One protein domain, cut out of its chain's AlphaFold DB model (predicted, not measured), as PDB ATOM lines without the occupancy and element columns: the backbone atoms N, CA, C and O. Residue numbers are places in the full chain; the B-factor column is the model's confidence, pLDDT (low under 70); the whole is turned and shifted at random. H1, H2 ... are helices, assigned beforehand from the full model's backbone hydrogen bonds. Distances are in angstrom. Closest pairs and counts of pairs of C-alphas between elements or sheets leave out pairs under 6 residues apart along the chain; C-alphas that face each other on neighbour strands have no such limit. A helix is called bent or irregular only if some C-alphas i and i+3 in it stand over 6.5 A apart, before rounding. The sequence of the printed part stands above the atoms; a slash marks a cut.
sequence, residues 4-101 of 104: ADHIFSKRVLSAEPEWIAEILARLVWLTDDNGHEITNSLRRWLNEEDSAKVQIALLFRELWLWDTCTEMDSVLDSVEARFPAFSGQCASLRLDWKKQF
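This is residues 4 to 101 of the 104 residues of an uncharacterized protein of Duganella sp. FT80W (UniProt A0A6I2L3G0). A cluster of four shorter helices, H1 to H4, stands beside a helical hairpin of the two longest, H5 and H6, whose H6 packs on H4. H4 lies in the middle, its centre 5.4 A from the mean of the C-alphas. The printed part has 98 residues, with six named helices in the order H1 to H6 and no named strand, class all helix. It is compact, with a radius of gyration of the C-alphas of 13.0 A and spans of 32 by 28 by 18 A.

H1, residues 4 to 10, touches H3, residues 36 to 45; their closest C-alphas, of Ala 4 and Ile 38, are 5.6 A apart. H2, residues 17 to 28, and H3 form a helical hairpin, opposite ways at a shallow tilt of 27 degrees. H4, residues 51 to 59, touches H2 at a steep tilt of 54 degrees, with residues 17 to 21 of H2 alone; the closest C-alphas, of Pro 17 and Ile 56, are 5.1 A apart. H6, residues 84 to 100, touches H4 with residues 86 to 93 alone, closest at the C-alphas of Leu 58 and Gln 89, 6.7 A. H5, residues 69 to 82, forms a helical hairpin with H6, opposite ways at a shallow tilt of 12 degrees; the closest C-alphas, of Glu 80 and Ser 87, are 5.5 A apart. H5 and H6 are apart from H1, H2 and H3. Every O i to N i+4 pair is within hydrogen-bond range in H1 to H5, and 11 of 13 in H6.

H1 begins at C-alpha 4, (-34.450, 21.770, -47.540). H2 is 16.8 A long, H5 20.0 A and H6 25.3 A. H6 is irregular, with C-alphas 85 and 88 7.4 A apart, and ends at C-alpha 100, (-53.219, 37.562, -55.834).

The two C-alphas farthest apart, of Val 12 and Phe 101, are 37.1 A apart. The printed part has no cut and no long link, and no printed residue is under 70 in pLDDT.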
ATOM      1  N   ALA A   4     -33.311  21.883 -48.450       97.00
ATOM      2  CA  ALA A   4     -34.450  21.770 -47.540       97.00
ATOM      3  C   ALA A   4     -34.483  20.407 -46.825       97.00
ATOM      4  O   ALA A   4     -34.704  20.356 -45.612       97.00
ATOM      5  N   ASP A   5     -34.187  19.307 -47.532       97.06
ATOM      6  CA  ASP A   5     -34.064  17.983 -46.908       97.06
ATOM      7  C   ASP A   5     -32.904  17.941 -45.916       97.06
ATOM      8  O   ASP A   5     -33.028  17.348 -44.842       97.06
ATOM      9  N   HIS A   6     -31.779  18.583 -46.248       95.75
ATOM     10  CA  HIS A   6     -30.631  18.646 -45.358       95.75
ATOM     11  C   HIS A   6     -30.992  19.351 -44.047       95.75
ATOM     12  O   HIS A   6     -30.800  18.770 -42.977       95.75
ATOM     13  N   ILE A   7     -31.583  20.547 -44.127       95.75
ATOM     14  CA  ILE A   7     -32.021  21.324 -42.957       95.75
ATOM     15  C   ILE A   7     -33.028  20.525 -42.133       95.75
ATOM     16  O   ILE A   7     -32.853  20.376 -40.923       95.75
ATOM     17  N   PHE A   8     -34.036  19.935 -42.780       96.81
ATOM     18  CA  PHE A   8     -35.027  19.117 -42.092       96.81
ATOM     19  C   PHE A   8     -34.387  17.914 -41.393       96.81
ATOM     20  O   PHE A   8     -34.700  17.647 -40.238       96.81
ATOM     21  N   SER A   9     -33.459  17.206 -42.041       96.38
ATOM     22  CA  SER A   9     -32.797  16.025 -41.463       96.38
ATOM     23  C   SER A   9     -31.876  16.347 -40.281       96.38
ATOM     24  O   SER A   9     -31.627  15.483 -39.440       96.38
ATOM     25  N   LYS A  10     -31.352  17.577 -40.222       96.25
ATOM     26  CA  LYS A  10     -30.423  18.047 -39.184       96.25
ATOM     27  C   LYS A  10     -31.092  18.875 -38.093       96.25
ATOM     28  O   LYS A  10     -30.413  19.275 -37.148       96.25
ATOM     29  N   ARG A  11     -32.397  19.128 -38.204       95.75
ATOM     30  CA  ARG A  11     -33.151  19.885 -37.204       95.75
ATOM     31  C   ARG A  11     -33.080  19.211 -35.834       95.75
ATOM     32  O   ARG A  11     -33.047  17.984 -35.725       95.75
ATOM     33  N   VAL A  12     -33.141  20.018 -34.782       95.56
ATOM     34  CA  VAL A  12     -33.466  19.504 -33.448       95.56
ATOM     35  C   VAL A  12     -34.926  19.047 -33.434       95.56
ATOM     36  O   VAL A  12     -35.771  19.679 -34.060       95.56
ATOM     37  N   LEU A  13     -35.247  17.958 -32.733       91.31
ATOM     38  CA  LEU A  13     -36.610  17.397 -32.738       91.31
ATOM     39  C   LEU A  13     -37.670  18.343 -32.150       91.31
ATOM     40  O   LEU A  13     -38.846  18.186 -32.443       91.31
ATOM     41  N   SER A  14     -37.246  19.324 -31.350       94.25
ATOM     42  CA  SER A  14     -38.093  20.386 -30.802       94.25
ATOM     43  C   SER A  14     -38.247  21.594 -31.732       94.25
ATOM     44  O   SER A  14     -38.756  22.622 -31.299       94.25
ATOM     45  N   ALA A  15     -37.707  21.544 -32.953       95.38
ATOM     46  CA  ALA A  15     -37.870  22.629 -33.909       95.38
ATOM     47  C   ALA A  15     -39.304  22.624 -34.440       95.38
ATOM     48  O   ALA A  15     -39.740  21.638 -35.038       95.38
ATOM     49  N   GLU A  16     -39.998  23.743 -34.251       96.56
ATOM     50  CA  GLU A  16     -41.344  23.928 -34.782       96.56
ATOM     51  C   GLU A  16     -41.306  24.075 -36.318       96.56
ATOM     52  O   GLU A  16     -40.388  24.719 -36.853       96.56
ATOM     53  N   PRO A  17     -42.282  23.505 -37.051       97.06
ATOM     54  CA  PRO A  17     -42.401  23.636 -38.507       97.06
ATOM     55  C   PRO A  17     -42.295  25.080 -39.020       97.06
ATOM     56  O   PRO A  17     -41.645  25.338 -40.035       97.06
ATOM     57  N   GLU A  18     -42.876  26.034 -38.294       97.00
ATOM     58  CA  GLU A  18     -42.877  27.464 -38.605       97.00
ATOM     59  C   GLU A  18     -41.456  28.037 -38.674       97.00
ATOM     60  O   GLU A  18     -41.141  28.796 -39.592       97.00
ATOM     61  N   TRP A  19     -40.572  27.641 -37.754       97.31
ATOM     62  CA  TRP A  19     -39.189  28.131 -37.733       97.31
ATOM     63  C   TRP A  19     -38.420  27.670 -38.967       97.31
ATOM     64  O   TRP A  19     -37.615  28.411 -39.529       97.31
ATOM     65  N   ILE A  20     -38.679  26.439 -39.408       97.81
ATOM     66  CA  ILE A  20     -38.031  25.873 -40.590       97.81
ATOM     67  C   ILE A  20     -38.560  26.559 -41.848       97.81
ATOM     68  O   ILE A  20     -37.761  26.948 -42.697       97.81
ATOM     69  N   ALA A  21     -39.876  26.769 -41.951       98.00
ATOM     70  CA  ALA A  21     -40.476  27.502 -43.064       98.00
ATOM     71  C   ALA A  21     -39.895  28.924 -43.195       98.00
ATOM     72  O   ALA A  21     -39.550  29.345 -44.299       98.00
ATOM     73  N   GLU A  22     -39.714  29.636 -42.078       97.12
ATOM     74  CA  GLU A  22     -39.121  30.980 -42.049       97.12
ATOM     75  C   GLU A  22     -37.647  30.981 -42.489       97.12
ATOM     76  O   GLU A  22     -37.211  31.859 -43.239       97.12
ATOM     77  N   ILE A  23     -36.864  29.987 -42.059       96.75
ATOM     78  CA  ILE A  23     -35.470  29.834 -42.499       96.75
ATOM     79  C   ILE A  23     -35.412  29.571 -44.005       96.75
ATOM     80  O   ILE A  23     -34.634  30.219 -44.705       96.75
ATOM     81  N   LEU A  24     -36.245  28.662 -44.519       97.62
ATOM     82  CA  LEU A  24     -36.295  28.363 -45.950       97.62
ATOM     83  C   LEU A  24     -36.711  29.592 -46.770       97.62
ATOM     84  O   LEU A  24     -36.095  29.850 -47.798       97.62
ATOM     85  N   ALA A  25     -37.669  30.392 -46.290       96.75
ATOM     86  CA  ALA A  25     -38.062  31.653 -46.925       96.75
ATOM     87  C   ALA A  25     -36.888  32.637 -47.055       96.75
ATOM     88  O   ALA A  25     -36.692  33.241 -48.104       96.75
ATOM     89  N   ARG A  26     -36.038  32.747 -46.024       95.56
ATOM     90  CA  ARG A  26     -34.821  33.573 -46.103       95.56
ATOM     91  C   ARG A  26     -33.791  33.004 -47.079       95.56
ATOM     92  O   ARG A  26     -33.145  33.766 -47.791       95.56
ATOM     93  N   LEU A  27     -33.620  31.682 -47.104       95.75
ATOM     94  CA  LEU A  27     -32.607  31.018 -47.931       95.75
ATOM     95  C   LEU A  27     -32.921  31.053 -49.429       95.75
ATOM     96  O   LEU A  27     -31.990  31.057 -50.232       95.75
ATOM     97  N   VAL A  28     -34.197  31.140 -49.810       95.31
ATOM     98  CA  VAL A  28     -34.629  31.310 -51.211       95.31
ATOM     99  C   VAL A  28     -33.898  32.461 -51.900       95.31
ATOM    100  O   VAL A  28     -33.493  32.330 -53.048       95.31
ATOM    101  N   TRP A  29     -33.651  33.561 -51.186       93.50
ATOM    102  CA  TRP A  29     -32.972  34.741 -51.732       93.50
ATOM    103  C   TRP A  29     -31.457  34.763 -51.504       93.50
ATOM    104  O   TRP A  29     -30.791  35.731 -51.865       93.50
ATOM    105  N   LEU A  30     -30.908  33.720 -50.880       94.31
ATOM    106  CA  LEU A  30     -29.478  33.580 -50.584       94.31
ATOM    107  C   LEU A  30     -28.821  32.443 -51.376       94.31
ATOM    108  O   LEU A  30     -27.638  32.165 -51.184       94.31
ATOM    109  N   THR A  31     -29.586  31.789 -52.245       91.81
ATOM    110  CA  THR A  31     -29.141  30.722 -53.142       91.81
ATOM    111  C   THR A  31     -28.975  31.276 -54.558       91.81
ATOM    112  O   THR A  31     -29.674  32.204 -54.965       91.81
ATOM    113  N   ASP A  32     -27.998  30.757 -55.301       93.88
ATOM    114  CA  ASP A  32     -27.660  31.218 -56.657       93.88
ATOM    115  C   ASP A  32     -28.664  30.751 -57.723       93.88
ATOM    116  O   ASP A  32     -28.705  31.299 -58.826       93.88
ATOM    117  N   ASP A  33     -29.519  29.791 -57.375       93.75
ATOM    118  CA  ASP A  33     -30.601  29.262 -58.198       93.75
ATOM    119  C   ASP A  33     -31.951  29.968 -57.968       93.75
ATOM    120  O   ASP A  33     -32.974  29.516 -58.476       93.75
ATOM    121  N   ASN A  34     -31.977  31.075 -57.216       88.56
ATOM    122  CA  ASN A  34     -33.195  31.808 -56.845       88.56
ATOM    123  C   ASN A  34     -34.252  30.933 -56.134       88.56
ATOM    124  O   ASN A  34     -35.457  31.139 -56.307       88.56
ATOM    125  N   GLY A  35     -33.822  29.937 -55.353       93.06
ATOM    126  CA  GLY A  35     -34.697  29.097 -54.537       93.06
ATOM    127  C   GLY A  35     -35.433  27.993 -55.298       93.06
ATOM    128  O   GLY A  35     -36.404  27.431 -54.773       93.06
ATOM    129  N   HIS A  36     -34.994  27.648 -56.511       94.12
ATOM    130  CA  HIS A  36     -35.556  26.534 -57.280       94.12
ATOM    131  C   HIS A  36     -35.418  25.190 -56.541       94.12
ATOM    132  O   HIS A  36     -36.384  24.433 -56.447       94.12
ATOM    133  N   GLU A  37     -34.264  24.907 -55.945       95.50
ATOM    134  CA  GLU A  37     -33.974  23.693 -55.174       95.50
ATOM    135  C   GLU A  37     -34.904  23.567 -53.951       95.50
ATOM    136  O   GLU A  37     -35.508  22.518 -53.681       95.50
ATOM    137  N   ILE A  38     -35.089  24.679 -53.232       97.38
ATOM    138  CA  ILE A  38     -35.968  24.751 -52.058       97.38
ATOM    139  C   ILE A  38     -37.420  24.513 -52.474       97.38
ATOM    140  O   ILE A  38     -38.095  23.657 -51.898       97.38
ATOM    141  N   THR A  39     -37.911  25.229 -53.485       96.81
ATOM    142  CA  THR A  39     -39.306  25.102 -53.931       96.81
ATOM    143  C   THR A  39     -39.608  23.718 -54.503       96.81
ATOM    144  O   THR A  39     -40.666  23.168 -54.200       96.81
ATOM    145  N   ASN A  40     -38.671  23.087 -55.218       96.06
ATOM    146  CA  ASN A  40     -38.799  21.700 -55.679       96.06
ATOM    147  C   ASN A  40     -38.937  20.711 -54.516       96.06
ATOM    148  O   ASN A  40     -39.775  19.804 -54.555       96.06
ATOM    149  N   SER A  41     -38.152  20.901 -53.455       97.69
ATOM    150  CA  SER A  41     -38.252  20.074 -52.252       97.69
ATOM    151  C   SER A  41     -39.607  20.231 -51.569       97.69
ATOM    152  O   SER A  41     -40.253  19.234 -51.259       97.69
ATOM    153  N   LEU A  42     -40.078  21.469 -51.398       98.19
ATOM    154  CA  LEU A  42     -41.375  21.748 -50.780       98.19
ATOM    155  C   LEU A  42     -42.543  21.203 -51.616       98.19
ATOM    156  O   LEU A  42     -43.457  20.592 -51.063       98.19
ATOM    157  N   ARG A  43     -42.486  21.337 -52.950       97.56
ATOM    158  CA  ARG A  43     -43.451  20.730 -53.888       97.56
ATOM    159  C   ARG A  43     -43.530  19.215 -53.710       97.56
ATOM    160  O   ARG A  43     -44.620  18.647 -53.635       97.56
ATOM    161  N   ARG A  44     -42.379  18.547 -53.594       97.50
ATOM    162  CA  ARG A  44     -42.324  17.105 -53.319       97.50
ATOM    163  C   ARG A  44     -42.887  16.769 -51.939       97.50
ATOM    164  O   ARG A  44     -43.670  15.831 -51.839       97.50
ATOM    165  N   TRP A  45     -42.539  17.530 -50.901       98.38
ATOM    166  CA  TRP A  45     -42.988  17.287 -49.527       98.38
ATOM    167  C   TRP A  45     -44.508  17.302 -49.373       98.38
ATOM    168  O   TRP A  45     -45.029  16.506 -48.599       98.38
ATOM    169  N   LEU A  46     -45.232  18.116 -50.148       98.25
ATOM    170  CA  LEU A  46     -46.702  18.100 -50.162       98.25
ATOM    171  C   LEU A  46     -47.282  16.730 -50.554       98.25
ATOM    172  O   LEU A  46     -48.421  16.425 -50.216       98.25
ATOM    173  N   ASN A  47     -46.510  15.871 -51.223       96.62
ATOM    174  CA  ASN A  47     -46.912  14.524 -51.632       96.62
ATOM    175  C   ASN A  47     -46.354  13.411 -50.723       96.62
ATOM    176  O   ASN A  47     -46.582  12.237 -50.998       96.62
ATOM    177  N   GLU A  48     -45.644  13.751 -49.645       97.19
ATOM    178  CA  GLU A  48     -45.077  12.776 -48.703       97.19
ATOM    179  C   GLU A  48     -46.033  12.452 -47.537       97.19
ATOM    180  O   GLU A  48     -47.046  13.121 -47.328       97.19
ATOM    181  N   GLU A  49     -45.693  11.407 -46.775       97.62
ATOM    182  CA  GLU A  49     -46.440  10.938 -45.592       97.62
ATOM    183  C   GLU A  49     -45.971  11.593 -44.275       97.62
ATOM    184  O   GLU A  49     -46.593  11.429 -43.226       97.62
ATOM    185  N   ASP A  50     -44.857  12.332 -44.299       97.31
ATOM    186  CA  ASP A  50     -44.341  13.034 -43.121       97.31
ATOM    187  C   ASP A  50     -45.111  14.347 -42.920       97.31
ATOM    188  O   ASP A  50     -44.892  15.339 -43.622       97.31
ATOM    189  N   SER A  51     -46.008  14.357 -41.933       97.19
ATOM    190  CA  SER A  51     -46.861  15.509 -41.644       97.19
ATOM    191  C   SER A  51     -46.072  16.774 -41.292       97.19
ATOM    192  O   SER A  51     -46.540  17.868 -41.602       97.19
ATOM    193  N   ALA A  52     -44.869  16.663 -40.715       97.00
ATOM    194  CA  ALA A  52     -44.046  17.829 -40.402       97.00
ATOM    195  C   ALA A  52     -43.494  18.474 -41.679       97.00
ATOM    196  O   ALA A  52     -43.515  19.696 -41.809       97.00
ATOM    197  N   LYS A  53     -43.051  17.670 -42.655       98.25
ATOM    198  CA  LYS A  53     -42.637  18.181 -43.972       98.25
ATOM    199  C   LYS A  53     -43.788  18.854 -44.708       98.25
ATOM    200  O   LYS A  53     -43.618  19.951 -45.241       98.25
ATOM    201  N   VAL A  54     -44.960  18.218 -44.700       98.56
ATOM    202  CA  VAL A  54     -46.176  18.772 -45.311       98.56
ATOM    203  C   VAL A  54     -46.536  20.102 -44.652       98.56
ATOM    204  O   VAL A  54     -46.751  21.085 -45.356       98.56
ATOM    205  N   GLN A  55     -46.520  20.176 -43.319       98.50
ATOM    206  CA  GLN A  55     -46.805  21.411 -42.590       98.50
ATOM    207  C   GLN A  55     -45.815  22.529 -42.941       98.50
ATOM    208  O   GLN A  55     -46.244  23.651 -43.189       98.50
ATOM    209  N   ILE A  56     -44.511  22.240 -43.025       98.50
ATOM    210  CA  ILE A  56     -43.507  23.237 -43.436       98.50
ATOM    211  C   ILE A  56     -43.821  23.776 -44.837       98.50
ATOM    212  O   ILE A  56     -43.832  24.990 -45.039       98.50
ATOM    213  N   ALA A  57     -44.125  22.895 -45.794       98.50
ATOM    214  CA  ALA A  57     -44.487  23.302 -47.150       98.50
ATOM    215  C   ALA A  57     -45.782  24.132 -47.182       98.50
ATOM    216  O   ALA A  57     -45.849  25.138 -47.887       98.50
ATOM    217  N   LEU A  58     -46.782  23.779 -46.369       98.25
ATOM    218  CA  LEU A  58     -48.025  24.541 -46.221       98.25
ATOM    219  C   LEU A  58     -47.865  25.871 -45.481       98.25
ATOM    220  O   LEU A  58     -48.766  26.705 -45.573       98.25
ATOM    221  N   LEU A  59     -46.786  26.083 -44.727       98.06
ATOM    222  CA  LEU A  59     -46.479  27.335 -44.018       98.06
ATOM    223  C   LEU A  59     -45.593  28.276 -44.837       98.06
ATOM    224  O   LEU A  59     -45.552  29.475 -44.570       98.06
ATOM    225  N   PHE A  60     -44.911  27.758 -45.853       97.62
ATOM    226  CA  PHE A  60     -44.073  28.552 -46.734       97.62
ATOM    227  C   PHE A  60     -44.922  29.533 -47.563       97.62
ATOM    228  O   PHE A  60     -45.920  29.155 -48.180       97.62
ATOM    229  N   ARG A  61     -44.565  30.821 -47.527       94.12
ATOM    230  CA  ARG A  61     -45.301  31.917 -48.196       94.12
ATOM    231  C   ARG A  61     -44.441  32.763 -49.134       94.12
ATOM    232  O   ARG A  61     -44.963  33.693 -49.732       94.12
ATOM    233  N   GLU A  62     -43.152  32.456 -49.258       95.19
ATOM    234  CA  GLU A  62     -42.221  33.300 -50.014       95.19
ATOM    235  C   GLU A  62     -42.422  33.177 -51.529       95.19
ATOM    236  O   GLU A  62     -42.412  34.171 -52.247       95.19
ATOM    237  N   LEU A  63     -42.647  31.951 -52.012       93.94
ATOM    238  CA  LEU A  63     -42.894  31.650 -53.421       93.94
ATOM    239  C   LEU A  63     -44.078  30.693 -53.563       93.94
ATOM    240  O   LEU A  63     -44.335  29.856 -52.695       93.94
ATOM    241  N   TRP A  64     -44.769  30.784 -54.699       94.25
ATOM    242  CA  TRP A  64     -45.849  29.863 -55.033       94.25
ATOM    243  C   TRP A  64     -45.302  28.487 -55.424       94.25
ATOM    244  O   TRP A  64     -44.458  28.353 -56.310       94.25
ATOM    245  N   LEU A  65     -45.811  27.443 -54.768       96.25
ATOM    246  CA  LEU A  65     -45.411  26.055 -55.020       96.25
ATOM    247  C   LEU A  65     -46.207  25.405 -56.162       96.25
ATOM    248  O   LEU A  65     -46.094  24.208 -56.376       96.25
ATOM    249  N   TRP A  66     -46.991  26.178 -56.898       94.69
ATOM    250  CA  TRP A  66     -47.851  25.713 -57.979       94.69
ATOM    251  C   TRP A  66     -47.921  26.780 -59.060       94.69
ATOM    252  O   TRP A  66     -47.798  27.978 -58.787       94.69
ATOM    253  N   ASP A  67     -48.140  26.329 -60.286       91.31
ATOM    254  CA  ASP A  67     -48.136  27.180 -61.469       91.31
ATOM    255  C   ASP A  67     -49.570  27.554 -61.892       91.31
ATOM    256  O   ASP A  67     -49.785  28.581 -62.546       91.31
ATOM    257  N   THR A  68     -50.572  26.757 -61.490       93.06
ATOM    258  CA  THR A  68     -51.994  26.964 -61.824       93.06
ATOM    259  C   THR A  68     -52.932  26.764 -60.629       93.06
ATOM    260  O   THR A  68     -52.611  26.037 -59.690       93.06
ATOM    261  N   CYS A  69     -54.134  27.356 -60.689       93.12
ATOM    262  CA  CYS A  69     -55.173  27.134 -59.674       93.12
ATOM    263  C   CYS A  69     -55.591  25.655 -59.605       93.12
ATOM    264  O   CYS A  69     -55.773  25.118 -58.519       93.12
ATOM    265  N   THR A  70     -55.699  24.977 -60.753       94.75
ATOM    266  CA  THR A  70     -56.067  23.554 -60.813       94.75
ATOM    267  C   THR A  70     -55.018  22.660 -60.157       94.75
ATOM    268  O   THR A  70     -55.371  21.726 -59.442       94.75
ATOM    269  N   GLU A  71     -53.733  22.947 -60.375       95.62
ATOM    270  CA  GLU A  71     -52.643  22.233 -59.707       95.62
ATOM    271  C   GLU A  71     -52.686  22.458 -58.192       95.62
ATOM    272  O   GLU A  71     -52.639  21.489 -57.435       95.62
ATOM    273  N   MET A  72     -52.841  23.713 -57.756       96.62
ATOM    274  CA  MET A  72     -52.993  24.052 -56.341       96.62
ATOM    275  C   MET A  72     -54.139  23.266 -55.704       96.62
ATOM    276  O   MET A  72     -53.926  22.589 -54.701       96.62
ATOM    277  N   ASP A  73     -55.341  23.339 -56.281       97.12
ATOM    278  CA  ASP A  73     -56.520  22.668 -55.733       97.12
ATOM    279  C   ASP A  73     -56.298  21.153 -55.666       97.12
ATOM    280  O   ASP A  73     -56.508  20.559 -54.614       97.12
ATOM    281  N   SER A  74     -55.749  20.536 -56.719       97.50
ATOM    282  CA  SER A  74     -55.446  19.099 -56.721       97.50
ATOM    283  C   SER A  74     -54.464  18.689 -55.616       97.50
ATOM    284  O   SER A  74     -54.629  17.626 -55.012       97.50
ATOM    285  N   VAL A  75     -53.421  19.486 -55.367       97.94
ATOM    286  CA  VAL A  75     -52.427  19.188 -54.327       97.94
ATOM    287  C   VAL A  75     -53.025  19.396 -52.939       97.94
ATOM    288  O   VAL A  75     -52.879  18.528 -52.078       97.94
ATOM    289  N   LEU A  76     -53.729  20.508 -52.718       98.19
ATOM    290  CA  LEU A  76     -54.330  20.825 -51.423       98.19
ATOM    291  C   LEU A  76     -55.463  19.857 -51.062       98.19
ATOM    292  O   LEU A  76     -55.517  19.417 -49.918       98.19
ATOM    293  N   ASP A  77     -56.290  19.442 -52.022       98.25
ATOM    294  CA  ASP A  77     -57.318  18.411 -51.817       98.25
ATOM    295  C   ASP A  77     -56.679  17.077 -51.391       98.25
ATOM    296  O   ASP A  77     -57.138  16.413 -50.459       98.25
ATOM    297  N   SER A  78     -55.569  16.693 -52.035       98.12
ATOM    298  CA  SER A  78     -54.810  15.489 -51.678       98.12
ATOM    299  C   SER A  78     -54.188  15.582 -50.280       98.12
ATOM    300  O   SER A  78     -54.157  14.594 -49.540       98.12
ATOM    301  N   VAL A  79     -53.678  16.755 -49.903       98.44
ATOM    302  CA  VAL A  79     -53.137  17.004 -48.560       98.44
ATOM    303  C   VAL A  79     -54.244  16.958 -47.510       98.44
ATOM    304  O   VAL A  79     -54.058  16.306 -46.490       98.44
ATOM    305  N   GLU A  80     -55.402  17.569 -47.754       98.06
ATOM    306  CA  GLU A  80     -56.551  17.545 -46.838       98.06
ATOM    307  C   GLU A  80     -57.100  16.130 -46.632       98.06
ATOM    308  O   GLU A  80     -57.445  15.760 -45.509       98.06
ATOM    309  N   ALA A  81     -57.134  15.317 -47.691       97.81
ATOM    310  CA  ALA A  81     -57.559  13.923 -47.601       97.81
ATOM    311  C   ALA A  81     -56.618  13.076 -46.725       97.81
ATOM    312  O   ALA A  81     -57.086  12.214 -45.979       97.81
ATOM    313  N   ARG A  82     -55.302  13.325 -46.794       98.00
ATOM    314  CA  ARG A  82     -54.285  12.621 -45.988       98.00
ATOM    315  C   ARG A  82     -54.162  13.183 -44.571       98.00
ATOM    316  O   ARG A  82     -54.026  12.428 -43.611       98.00
ATOM    317  N   PHE A  83     -54.254  14.500 -44.430       98.12
ATOM    318  CA  PHE A  83     -54.046  15.238 -43.188       98.12
ATOM    319  C   PHE A  83     -55.191  16.235 -42.944       98.12
ATOM    320  O   PHE A  83     -55.012  17.445 -43.120       98.12
ATOM    321  N   PRO A  84     -56.360  15.773 -42.454       97.81
ATOM    322  CA  PRO A  84     -57.519  16.644 -42.221       97.81
ATOM    323  C   PRO A  84     -57.257  17.815 -41.260       97.81
ATOM    324  O   PRO A  84     -57.952  18.827 -41.297       97.81
ATOM    325  N   ALA A  85     -56.234  17.717 -40.402       97.75
ATOM    326  CA  ALA A  85     -55.824  18.807 -39.515       97.75
ATOM    327  C   ALA A  85     -55.352  20.065 -40.275       97.75
ATOM    328  O   ALA A  85     -55.399  21.166 -39.727       97.75
ATOM    329  N   PHE A  86     -54.930  19.925 -41.536       98.38
ATOM    330  CA  PHE A  86     -54.399  21.019 -42.347       98.38
ATOM    331  C   PHE A  86     -55.448  21.740 -43.204       98.38
ATOM    332  O   PHE A  86     -55.098  22.686 -43.912       98.38
ATOM    333  N   SER A  87     -56.737  21.383 -43.117       97.62
ATOM    334  CA  SER A  87     -57.793  22.029 -43.918       97.62
ATOM    335  C   SER A  87     -57.856  23.548 -43.734       97.62
ATOM    336  O   SER A  87     -58.073  24.283 -44.694       97.62
ATOM    337  N   GLY A  88     -57.597  24.053 -42.523       97.69
ATOM    338  CA  GLY A  88     -57.547  25.499 -42.281       97.69
ATOM    339  C   GLY A  88     -56.420  26.196 -43.057       97.69
ATOM    340  O   GLY A  88     -56.631  27.252 -43.653       97.69
ATOM    341  N   GLN A  89     -55.234  25.586 -43.100       97.19
ATOM    342  CA  GLN A  89     -54.073  26.120 -43.821       97.19
ATOM    343  C   GLN A  89     -54.277  26.043 -45.337       97.19
ATOM    344  O   GLN A  89     -54.010  27.014 -46.046       97.19
ATOM    345  N   CYS A  90     -54.819  24.926 -45.825       98.06
ATOM    346  CA  CYS A  90     -55.150  24.735 -47.234       98.06
ATOM    347  C   CYS A  90     -56.212  25.746 -47.702       98.06
ATOM    348  O   CYS A  90     -56.053  26.382 -48.744       98.06
ATOM    349  N   ALA A  91     -57.261  25.987 -46.909       97.94
ATOM    350  CA  ALA A  91     -58.249  27.026 -47.199       97.94
ATOM    351  C   ALA A  91     -57.627  28.433 -47.260       97.94
ATOM    352  O   ALA A  91     -57.956  29.205 -48.162       97.94
ATOM    353  N   SER A  92     -56.700  28.756 -46.349       97.25
ATOM    354  CA  SER A  92     -55.970  30.033 -46.379       97.25
ATOM    355  C   SER A  92     -55.177  30.199 -47.675       97.25
ATOM    356  O   SER A  92     -55.286  31.237 -48.319       97.25
ATOM    357  N   LEU A  93     -54.443  29.167 -48.100       96.81
ATOM    358  CA  LEU A  93     -53.660  29.193 -49.339       96.81
ATOM    359  C   LEU A  93     -54.533  29.420 -50.579       96.81
ATOM    360  O   LEU A  93     -54.205  30.267 -51.410       96.81
ATOM    361  N   ARG A  94     -55.689  28.745 -50.666       96.56
ATOM    362  CA  ARG A  94     -56.654  28.966 -51.758       96.56
ATOM    363  C   ARG A  94     -57.175  30.404 -51.783       96.56
ATOM    364  O   ARG A  94     -57.362  30.981 -52.855       96.56
ATOM    365  N   LEU A  95     -57.437  30.993 -50.613       96.25
ATOM    366  CA  LEU A  95     -57.880  32.385 -50.510       96.25
ATOM    367  C   LEU A  95     -56.780  33.365 -50.924       96.25
ATOM    368  O   LEU A  95     -57.069  34.325 -51.638       96.25
ATOM    369  N   ASP A  96     -55.543  33.127 -50.498       95.06
ATOM    370  CA  ASP A  96     -54.405  33.983 -50.827       95.06
ATOM    371  C   ASP A  96     -54.110  33.950 -52.332       95.06
ATOM    372  O   ASP A  96     -53.960  35.006 -52.949       95.06
ATOM    373  N   TRP A  97     -54.169  32.767 -52.955       93.88
ATOM    374  CA  TRP A  97     -54.054  32.627 -54.407       93.88
ATOM    375  C   TRP A  97     -55.125  33.430 -55.149       93.88
ATOM    376  O   TRP A  97     -54.802  34.235 -56.018       93.88
ATOM    377  N   LYS A  98     -56.403  33.278 -54.772       93.62
ATOM    378  CA  LYS A  98     -57.520  34.005 -55.406       93.62
ATOM    379  C   LYS A  98     -57.384  35.522 -55.288       93.62
ATOM    380  O   LYS A  98     -57.775  36.241 -56.204       93.62
ATOM    381  N   LYS A  99     -56.846  36.019 -54.170       93.44
ATOM    382  CA  LYS A  99     -56.578  37.454 -53.985       93.44
ATOM    383  C   LYS A  99     -55.453  37.941 -54.895       93.44
ATOM    384  O   LYS A  99     -55.570  39.028 -55.451       93.44
ATOM    385  N   GLN A 100     -54.378  37.164 -55.033       92.00
ATOM    386  CA  GLN A 100     -53.219  37.562 -55.834       92.00
ATOM    387  C   GLN A 100     -53.445  37.376 -57.342       92.00
ATOM    388  O   GLN A 100     -52.946  38.172 -58.138       92.00
ATOM    389  N   PHE A 101     -54.230  36.373 -57.739       90.50
ATOM    390  CA  PHE A 101     -54.494  36.026 -59.134       90.50
ATOM    391  C   PHE A 101     -55.997  35.856 -59.417       90.50
ATOM    392  O   PHE A 101     -56.453  34.764 -59.745       90.50
TER     393      PHE A 101